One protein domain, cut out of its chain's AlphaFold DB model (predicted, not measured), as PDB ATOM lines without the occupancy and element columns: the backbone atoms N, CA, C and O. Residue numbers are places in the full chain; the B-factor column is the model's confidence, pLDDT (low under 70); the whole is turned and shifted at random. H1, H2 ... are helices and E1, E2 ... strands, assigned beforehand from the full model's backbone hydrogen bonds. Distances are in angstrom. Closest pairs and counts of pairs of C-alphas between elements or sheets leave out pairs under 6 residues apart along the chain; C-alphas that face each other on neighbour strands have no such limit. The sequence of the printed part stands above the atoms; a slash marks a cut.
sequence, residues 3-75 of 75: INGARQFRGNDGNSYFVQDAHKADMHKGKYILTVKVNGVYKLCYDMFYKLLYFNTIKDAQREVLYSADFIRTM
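What this domain is: This is residues 3 to 75 of the 75 residues of an uncharacterized protein of Lachnospiraceae bacterium 3-1 (UniProt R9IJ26). A strongly twisted sheet of four strands, E1 to E4, makes a wall, and one helix, H1, packs over one of its faces, along E2, in two layers. The strands form a meander, each the antiparallel neighbour of the one before, in the order E1, E2, E3, E4. The printed part has 73 residues, with one named helix after four named strands; the class is mixed, helices and strands, with under half of the residues in named elements. The whole is compact and rounded, with a radius of gyration of the C-alphas of 11.1 A and spans of 30 by 28 by 22 A.

Where its parts are: E1, residues 6 to 10, begins with C-alpha 6 at (28.104, -87.064, 49.740) and is 13.2 A long. E2, residues 16 to 21, is 16.7 A long. E3, residues 32 to 38, is 19.6 A long, and E4, residues 41 to 46, 16.0 A. H1, residues 58 to 67, is 14.3 A long and ends with C-alpha 67 at (20.429, -105.350, 50.928).

How they stand to each other: Hairpin E1 and E2 has N 9 and O 17 within hydrogen-bond range, at 2.8 A. Hairpin E2 and E3 has N 18 and O 35 at 2.8 A, and hairpin E3 and E4 has N 38 and O 41 at 2.8 A. Residues 32 to 33 of E3 also pair, antiparallel, with residues 54 to 55. Edge strands E1 and E4 are apart. H1 is on the sheet at a height of 8.6 A, over E2, at 23 degrees to it on the local plane; their closest C-alphas, of Val 19 and Ala 61, are 6.9 A apart. In H1 every O i to N i+4 pair is within hydrogen-bond range.

The domain as a whole: The C-alphas farthest apart, of Gly 14 and Ala 25, are 31.4 A apart. The printed part has no cut. The link from E4 to H1, 11 residues, is long. The mean pLDDT of the printed part is 88.9; residues 3 to 5 are under 70.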
ATOM      1  N   ILE A   3      26.178 -84.738  53.461       59.69
ATOM      2  CA  ILE A   3      27.319 -84.306  54.279       59.69
ATOM      3  C   ILE A   3      28.489 -84.127  53.311       59.69
ATOM      4  O   ILE A   3      28.871 -85.084  52.647       59.69
ATOM      5  N   ASN A   4      29.006 -82.902  53.177       57.72
ATOM      6  CA  ASN A   4      30.107 -82.557  52.260       57.72
ATOM      7  C   ASN A   4      29.890 -83.019  50.803       57.72
ATOM      8  O   ASN A   4      30.795 -83.546  50.167       57.72
ATOM      9  N   GLY A   5      28.668 -82.879  50.278       64.19
ATOM     10  CA  GLY A   5      28.319 -83.304  48.913       64.19
ATOM     11  C   GLY A   5      28.008 -84.800  48.762       64.19
ATOM     12  O   GLY A   5      27.306 -85.171  47.824       64.19
ATOM     13  N   ALA A   6      28.400 -85.636  49.724       70.31
ATOM     14  CA  ALA A   6      28.104 -87.064  49.740       70.31
ATOM     15  C   ALA A   6      26.717 -87.359  50.335       70.31
ATOM     16  O   ALA A   6      26.262 -86.690  51.272       70.31
ATOM     17  N   ARG A   7      26.029 -88.385  49.820       86.12
ATOM     18  CA  ARG A   7      24.775 -88.880  50.417       86.12
ATOM     19  C   ARG A   7      25.067 -90.031  51.365       86.12
ATOM     20  O   ARG A   7      25.664 -91.019  50.956       86.12
ATOM     21  N   GLN A   8      24.616 -89.904  52.609       90.25
ATOM     22  CA  GLN A   8      24.778 -90.946  53.619       90.25
ATOM     23  C   GLN A   8      23.576 -91.900  53.644       90.25
ATOM     24  O   GLN A   8      22.429 -91.440  53.665       90.25
ATOM     25  N   PHE A   9      23.854 -93.200  53.716       90.12
ATOM     26  CA  PHE A   9      22.888 -94.279  53.906       90.12
ATOM     27  C   PHE A   9      23.340 -95.194  55.047       90.12
ATOM     28  O   PHE A   9      24.535 -95.406  55.253       90.12
ATOM     29  N   ARG A  10      22.380 -95.717  55.811       89.19
ATOM     30  CA  ARG A  10      22.634 -96.680  56.884       89.19
ATOM     31  C   ARG A  10      22.474 -98.084  56.312       89.19
ATOM     32  O   ARG A  10      21.415 -98.370  55.759       89.19
ATOM     33  N   GLY A  11      23.514 -98.905  56.412       87.50
ATOM     34  CA  GLY A  11      23.427-100.320  56.066       87.50
ATOM     35  C   GLY A  11      22.774-101.127  57.181       87.50
ATOM     36  O   GLY A  11      22.725-100.685  58.336       87.50
ATOM     37  N   ASN A  12      22.273-102.313  56.837       86.06
ATOM     38  CA  ASN A  12      21.683-103.235  57.817       86.06
ATOM     39  C   ASN A  12      22.723-103.810  58.794       86.06
ATOM     40  O   ASN A  12      22.365-104.227  59.889       86.06
ATOM     41  N   ASP A  13      24.002-103.745  58.434       85.81
ATOM     42  CA  ASP A  13      25.159-104.068  59.275       85.81
ATOM     43  C   ASP A  13      25.434-103.019  60.374       85.81
ATOM     44  O   ASP A  13      26.366-103.151  61.165       85.81
ATOM     45  N   GLY A  14      24.654-101.934  60.418       85.38
ATOM     46  CA  GLY A  14      24.865-100.837  61.353       85.38
ATOM     47  C   GLY A  14      26.019 -99.908  60.967       85.38
ATOM     48  O   GLY A  14      26.415 -99.073  61.784       85.38
ATOM     49  N   ASN A  15      26.537 -99.971  59.738       88.88
ATOM     50  CA  ASN A  15      27.521 -99.016  59.239       88.88
ATOM     51  C   ASN A  15      26.867 -97.843  58.504       88.88
ATOM     52  O   ASN A  15      25.756 -97.910  57.976       88.88
ATOM     53  N   SER A  16      27.569 -96.710  58.507       90.62
ATOM     54  CA  SER A  16      27.170 -95.502  57.784       90.62
ATOM     55  C   SER A  16      27.999 -95.367  56.516       90.62
ATOM     56  O   SER A  16      29.180 -95.020  56.578       90.62
ATOM     57  N   TYR A  17      27.357 -95.600  55.381       93.06
ATOM     58  CA  TYR A  17      27.975 -95.529  54.069       93.06
ATOM     59  C   TYR A  17      27.724 -94.174  53.419       93.06
ATOM     60  O   TYR A  17      26.652 -93.588  53.565       93.06
ATOM     61  N   PHE A  18      28.703 -93.688  52.671       93.12
ATOM     62  CA  PHE A  18      28.669 -92.422  51.959       93.12
ATOM     63  C   PHE A  18      28.849 -92.677  50.469       93.12
ATOM     64  O   PHE A  18      29.869 -93.214  50.034       93.12
ATOM     65  N   VAL A  19      27.855 -92.258  49.694       92.56
ATOM     66  CA  VAL A  19      27.886 -92.252  48.234       92.56
ATOM     67  C   VAL A  19      28.504 -90.939  47.784       92.56
ATOM     68  O   VAL A  19      27.962 -89.868  48.080       92.56
ATOM     69  N   GLN A  20      29.633 -91.042  47.093       90.88
ATOM     70  CA  GLN A  20      30.411 -89.917  46.577       90.88
ATOM     71  C   GLN A  20      30.500 -90.007  45.056       90.88
ATOM     72  O   GLN A  20      30.347 -91.093  44.498       90.88
ATOM     73  N   ASP A  21      30.757 -88.887  44.386       90.44
ATOM     74  CA  ASP A  21      31.062 -88.909  42.957       90.44
ATOM     75  C   ASP A  21      32.383 -89.655  42.717       90.44
ATOM     76  O   ASP A  21      33.358 -89.492  43.454       90.44
ATOM     77  N   ALA A  22      32.416 -90.487  41.679       90.00
ATOM     78  CA  ALA A  22      33.636 -91.144  41.246       90.00
ATOM     79  C   ALA A  22      34.639 -90.108  40.718       90.00
ATOM     80  O   ALA A  22      34.266 -89.076  40.148       90.00
ATOM     81  N   HIS A  23      35.931 -90.404  40.858       88.56
ATOM     82  CA  HIS A  23      36.972 -89.574  40.265       88.56
ATOM     83  C   HIS A  23      36.771 -89.470  38.743       88.56
ATOM     84  O   HIS A  23      36.402 -90.451  38.098       88.56
ATOM     85  N   LYS A  24      37.051 -88.302  38.145       88.12
ATOM     86  CA  LYS A  24      36.796 -88.041  36.711       88.12
ATOM     87  C   LYS A  24      37.387 -89.111  35.785       88.12
ATOM     88  O   LYS A  24      36.758 -89.473  34.798       88.12
ATOM     89  N   ALA A  25      38.565 -89.636  36.124       89.38
ATOM     90  CA  ALA A  25      39.226 -90.691  35.352       89.38
ATOM     91  C   ALA A  25      38.458 -92.029  35.357       89.38
ATOM     92  O   ALA A  25      38.517 -92.771  34.382       89.38
ATOM     93  N   ASP A  26      37.702 -92.317  36.418       88.44
ATOM     94  CA  ASP A  26      36.966 -93.572  36.606       88.44
ATOM     95  C   ASP A  26      35.469 -93.460  36.292       88.44
ATOM     96  O   ASP A  26      34.745 -94.447  36.400       88.44
ATOM     97  N   MET A  27      34.987 -92.296  35.841       87.06
ATOM     98  CA  MET A  27      33.566 -92.097  35.523       87.06
ATOM     99  C   MET A  27      33.026 -93.054  34.448       87.06
ATOM    100  O   MET A  27      31.818 -93.266  34.374       87.06
ATOM    101  N   HIS A  28      33.904 -93.658  33.640       89.31
ATOM    102  CA  HIS A  28      33.544 -94.696  32.669       89.31
ATOM    103  C   HIS A  28      33.143 -96.034  33.323       89.31
ATOM    104  O   HIS A  28      32.451 -96.829  32.694       89.31
ATOM    105  N   LYS A  29      33.554 -96.282  34.575       90.50
ATOM    106  CA  LYS A  29      33.183 -97.468  35.371       90.50
ATOM    107  C   LYS A  29      31.899 -97.245  36.171       90.50
ATOM    108  O   LYS A  29      31.195 -98.196  36.491       90.50
ATOM    109  N   GLY A  30      31.597 -95.989  36.489       92.12
ATOM    110  CA  GLY A  30      30.379 -95.561  37.163       92.12
ATOM    111  C   GLY A  30      30.510 -94.135  37.683       92.12
ATOM    112  O   GLY A  30      31.609 -93.619  37.868       92.12
ATOM    113  N   LYS A  31      29.375 -93.478  37.917       92.38
ATOM    114  CA  LYS A  31      29.323 -92.076  38.361       92.38
ATOM    115  C   LYS A  31      29.581 -91.908  39.850       92.38
ATOM    116  O   LYS A  31      30.000 -90.832  40.260       92.38
ATOM    117  N   TYR A  32      29.324 -92.944  40.638       93.62
ATOM    118  CA  TYR A  32      29.396 -92.895  42.089       93.62
ATOM    119  C   TYR A  32      30.220 -94.052  42.644       93.62
ATOM    120  O   TYR A  32      30.227 -95.141  42.073       93.62
ATOM    121  N   ILE A  33      30.856 -93.813  43.784       94.31
ATOM    122  CA  ILE A  33      31.546 -94.815  44.595       94.31
ATOM    123  C   ILE A  33      30.985 -94.823  46.011       94.31
ATOM    124  O   ILE A  33      30.363 -93.854  46.463       94.31
ATOM    125  N   LEU A  34      31.236 -95.918  46.720       93.75
ATOM    126  CA  LEU A  34      30.851 -96.072  48.111       93.75
ATOM    127  C   LEU A  34      32.076 -95.986  49.026       93.75
ATOM    128  O   LEU A  34      33.137 -96.541  48.742       93.75
ATOM    129  N   THR A  35      31.909 -95.275  50.135       93.75
ATOM    130  CA  THR A  35      32.907 -95.160  51.200       93.75
ATOM    131  C   THR A  35      32.252 -95.362  52.555       93.75
ATOM    132  O   THR A  35      31.062 -95.104  52.721       93.75
ATOM    133  N   VAL A  36      33.027 -95.766  53.551       92.31
ATOM    134  CA  VAL A  36      32.572 -95.884  54.940       92.31
ATOM    135  C   VAL A  36      33.572 -95.198  55.860       92.31
ATOM    136  O   VAL A  36      34.770 -95.184  55.588       92.31
ATOM    137  N   LYS A  37      33.089 -94.595  56.946       89.06
ATOM    138  CA  LYS A  37      33.956 -93.965  57.946       89.06
ATOM    139  C   LYS A  37      34.269 -94.964  59.057       89.06
ATOM    140  O   LYS A  37      33.391 -95.280  59.853       89.06
ATOM    141  N   VAL A  38      35.518 -95.415  59.136       85.25
ATOM    142  CA  VAL A  38      36.016 -96.340  60.164       85.25
ATOM    143  C   VAL A  38      37.094 -95.624  60.967       85.25
ATOM    144  O   VAL A  38      38.069 -95.139  60.399       85.25
ATOM    145  N   ASN A  39      36.913 -95.520  62.287       86.69
ATOM    146  CA  ASN A  39      37.859 -94.851  63.195       86.69
ATOM    147  C   ASN A  39      38.258 -93.432  62.745       86.69
ATOM    148  O   ASN A  39      39.414 -93.035  62.831       86.69
ATOM    149  N   GLY A  40      37.302 -92.663  62.215       84.81
ATOM    150  CA  GLY A  40      37.558 -91.300  61.739       84.81
ATOM    151  C   GLY A  40      38.044 -91.197  60.289       84.81
ATOM    152  O   GLY A  40      37.948 -90.113  59.720       84.81
ATOM    153  N   VAL A  41      38.472 -92.303  59.677       87.38
ATOM    154  CA  VAL A  41      39.052 -92.352  58.327       87.38
ATOM    155  C   VAL A  41      38.029 -92.872  57.320       87.38
ATOM    156  O   VAL A  41      37.306 -93.829  57.595       87.38
ATOM    157  N   TYR A  42      37.961 -92.245  56.145       88.31
ATOM    158  CA  TYR A  42      37.140 -92.732  55.038       88.31
ATOM    159  C   TYR A  42      37.875 -93.845  54.291       88.31
ATOM    160  O   TYR A  42      38.980 -93.635  53.800       88.31
ATOM    161  N   LYS A  43      37.242 -95.014  54.209       92.56
ATOM    162  CA  LYS A  43      37.718 -96.203  53.499       92.56
ATOM    163  C   LYS A  43      36.859 -96.478  52.277       92.56
ATOM    164  O   LYS A  43      35.665 -96.169  52.286       92.56
ATOM    165  N   LEU A  44      37.464 -97.061  51.248       93.62
ATOM    166  CA  LEU A  44      36.762 -97.458  50.032       93.62
ATOM    167  C   LEU A  44      36.011 -98.775  50.257       93.62
ATOM    168  O   LEU A  44      36.453 -99.634  51.023       93.62
ATOM    169  N   CYS A  45      34.868 -98.919  49.592       94.06
ATOM    170  CA  CYS A  45      34.020-100.102  49.690       94.06
ATOM    171  C   CYS A  45      34.137-100.983  48.442       94.06
ATOM    172  O   CYS A  45      34.060-100.503  47.310       94.06
ATOM    173  N   TYR A  46      34.265-102.282  48.668       93.75
ATOM    174  CA  TYR A  46      34.507-103.303  47.656       93.75
ATOM    175  C   TYR A  46      33.470-104.420  47.770       93.75
ATOM    176  O   TYR A  46      32.882-104.618  48.833       93.75
ATOM    177  N   ASP A  47      33.267-105.165  46.688       91.31
ATOM    178  CA  ASP A  47      32.512-106.414  46.730       91.31
ATOM    179  C   ASP A  47      33.311-107.541  47.418       91.31
ATOM    180  O   ASP A  47      34.467-107.383  47.834       91.31
ATOM    181  N   MET A  48      32.699-108.722  47.516       90.50
ATOM    182  CA  MET A  48      33.321-109.913  48.103       90.50
ATOM    183  C   MET A  48      34.589-110.381  47.360       90.50
ATOM    184  O   MET A  48      35.411-111.086  47.943       90.50
ATOM    185  N   PHE A  49      34.764-109.980  46.097       90.81
ATOM    186  CA  PHE A  49      35.903-110.307  45.238       90.81
ATOM    187  C   PHE A  49      36.942-109.178  45.173       90.81
ATOM    188  O   PHE A  49      37.797-109.187  44.287       90.81
ATOM    189  N   TYR A  50      36.883-108.216  46.100       89.31
ATOM    190  CA  TYR A  50      37.782-107.061  46.162       89.31
ATOM    191  C   TYR A  50      37.730-106.155  44.926       89.31
ATOM    192  O   TYR A  50      38.694-105.453  44.614       89.31
ATOM    193  N   LYS A  51      36.592-106.114  44.226       91.00
ATOM    194  CA  LYS A  51      36.349-105.123  43.175       91.00
ATOM    195  C   LYS A  51      35.713-103.887  43.782       91.00
ATOM    196  O   LYS A  51      34.757-103.987  44.546       91.00
ATOM    197  N   LEU A  52      36.254-102.717  43.446       93.00
ATOM    198  CA  LEU A  52      35.720-101.456  43.949       93.00
ATOM    199  C   LEU A  52      34.280-101.272  43.461       93.00
ATOM    200  O   LEU A  52      33.990-101.476  42.281       93.00
ATOM    201  N   LEU A  53      33.391-100.875  44.370       93.69
ATOM    202  CA  LEU A  53      31.980-100.693  44.059       93.69
ATOM    203  C   LEU A  53      31.752 -99.361  43.334       93.69
ATOM    204  O   LEU A  53      31.838 -98.286  43.934       93.69
ATOM    205  N   TYR A  54      31.423 -99.456  42.045       94.75
ATOM    206  CA  TYR A  54      30.992 -98.338  41.210       94.75
ATOM    207  C   TYR A  54      29.499 -98.434  40.905       94.75
ATOM    208  O   TYR A  54      28.973 -99.513  40.636       94.75
ATOM    209  N   PHE A  55      28.821 -97.288  40.879       94.50
ATOM    210  CA  PHE A  55      27.387 -97.206  40.618       94.50
ATOM    211  C   PHE A  55      27.071 -96.120  39.597       94.50
ATOM    212  O   PHE A  55      27.624 -95.021  39.625       94.50
ATOM    213  N   ASN A  56      26.117 -96.399  38.710       92.94
ATOM    214  CA  ASN A  56      25.627 -95.410  37.749       92.94
ATOM    215  C   ASN A  56      24.614 -94.451  38.371       92.94
ATOM    216  O   ASN A  56      24.523 -93.291  37.960       92.94
ATOM    217  N   THR A  57      23.867 -94.915  39.375       92.56
ATOM    218  CA  THR A  57      22.893 -94.100  40.093       92.56
ATOM    219  C   THR A  57      23.046 -94.230  41.603       92.56
ATOM    220  O   THR A  57      23.485 -95.242  42.141       92.56
ATOM    221  N   ILE A  58      22.608 -93.191  42.309       91.06
ATOM    222  CA  ILE A  58      22.551 -93.179  43.775       91.06
ATOM    223  C   ILE A  58      21.571 -94.238  44.299       91.06
ATOM    224  O   ILE A  58      21.773 -94.764  45.388       91.06
ATOM    225  N   LYS A  59      20.509 -94.549  43.542       91.94
ATOM    226  CA  LYS A  59      19.524 -95.567  43.933       91.94
ATOM    227  C   LYS A  59      20.147 -96.962  43.953       91.94
ATOM    228  O   LYS A  59      19.849 -97.721  44.868       91.94
ATOM    229  N   ASP A  60      21.033 -97.264  43.005       93.31
ATOM    230  CA  ASP A  60      21.755 -98.543  42.970       93.31
ATOM    231  C   ASP A  60      22.692 -98.661  44.173       93.31
ATOM    232  O   ASP A  60      22.653 -99.655  44.890       93.31
ATOM    233  N   ALA A  61      23.446 -97.595  44.466       92.00
ATOM    234  CA  ALA A  61      24.313 -97.543  45.641       92.00
ATOM    235  C   ALA A  61      23.519 -97.691  46.954       92.00
ATOM    236  O   ALA A  61      23.928 -98.411  47.860       92.00
ATOM    237  N   GLN A  62      22.356 -97.041  47.052       91.81
ATOM    238  CA  GLN A  62      21.456 -97.189  48.197       91.81
ATOM    239  C   GLN A  62      20.947 -98.628  48.329       91.81
ATOM    240  O   GLN A  62      20.900 -99.152  49.439       91.81
ATOM    241  N   ARG A  63      20.550 -99.265  47.221       92.12
ATOM    242  CA  ARG A  63      20.083-100.655  47.224       92.12
ATOM    243  C   ARG A  63      21.182-101.594  47.720       92.12
ATOM    244  O   ARG A  63      20.895-102.442  48.555       92.12
ATOM    245  N   GLU A  64      22.416-101.398  47.266       92.56
ATOM    246  CA  GLU A  64      23.557-102.202  47.709       92.56
ATOM    247  C   GLU A  64      23.780-102.078  49.219       92.56
ATOM    248  O   GLU A  64      23.855-103.075  49.929       92.56
ATOM    249  N   VAL A  65      23.776-100.848  49.738       91.81
ATOM    250  CA  VAL A  65      23.906-100.589  51.179       91.81
ATOM    251  C   VAL A  65      22.765-101.219  51.984       91.81
ATOM    252  O   VAL A  65      22.985-101.699  53.089       91.81
ATOM    253  N   LEU A  66      21.535-101.211  51.469       90.56
ATOM    254  CA  LEU A  66      20.381-101.725  52.209       90.56
ATOM    255  C   LEU A  66      20.270-103.251  52.189       90.56
ATOM    256  O   LEU A  66      19.770-103.818  53.154       90.56
ATOM    257  N   TYR A  67      20.688-103.916  51.111       89.69
ATOM    258  CA  TYR A  67      20.429-105.350  50.928       89.69
ATOM    259  C   TYR A  67      21.683-106.222  50.915       89.69
ATOM    260  O   TYR A  67      21.567-107.426  51.124       89.69
ATOM    261  N   SER A  68      22.858-105.631  50.709       88.69
ATOM    262  CA  SER A  68      24.115-106.360  50.519       88.69
ATOM    263  C   SER A  68      25.228-105.902  51.466       88.69
ATOM    264  O   SER A  68      26.375-106.293  51.267       88.69
ATOM    265  N   ALA A  69      24.927-105.093  52.493       87.81
ATOM    266  CA  ALA A  69      25.938-104.522  53.395       87.81
ATOM    267  C   ALA A  69      26.890-105.567  53.997       87.81
ATOM    268  O   ALA A  69      28.093-105.330  54.050       87.81
ATOM    269  N   ASP A  70      26.379-106.745  54.359       87.94
ATOM    270  CA  ASP A  70      27.176-107.834  54.942       87.94
ATOM    271  C   ASP A  70      28.264-108.375  53.994       87.94
ATOM    272  O   ASP A  70      29.241-108.988  54.433       87.94
ATOM    273  N   PHE A  71      28.125-108.136  52.687       88.00
ATOM    274  CA  PHE A  71      29.083-108.543  51.659       88.00
ATOM    275  C   PHE A  71      30.057-107.429  51.265       88.00
ATOM    276  O   PHE A  71      30.992-107.682  50.499       88.00
ATOM    277  N   ILE A  72      29.878-106.214  51.795       91.88
ATOM    278  CA  ILE A  72      30.749-105.080  51.498       91.88
ATOM    279  C   ILE A  72      32.052-105.223  52.286       91.88
ATOM    280  O   ILE A  72      32.090-105.239  53.516       91.88
ATOM    281  N   ARG A  73      33.165-105.300  51.558       90.94
ATOM    282  CA  ARG A  73      34.517-105.265  52.119       90.94
ATOM    283  C   ARG A  73      35.025-103.831  52.169       90.94
ATOM    284  O   ARG A  73      34.640-102.989  51.361       90.94
ATOM    285  N   THR A  74      35.900-103.543  53.127       89.88
ATOM    286  CA  THR A  74      36.479-102.205  53.314       89.88
ATOM    287  C   THR A  74      37.995-102.319  53.338       89.88
ATOM    288  O   THR A  74      38.531-103.216  53.992       89.88
ATOM    289  N   MET A  75      38.682-101.432  52.618       81.25
ATOM    290  CA  MET A  75      40.142-101.275  52.681       81.25
ATOM    291  C   MET A  75      40.485 -99.844  53.071       81.25
ATOM    292  O   MET A  75      39.898 -98.909  52.480       81.25
TER     293      MET A  75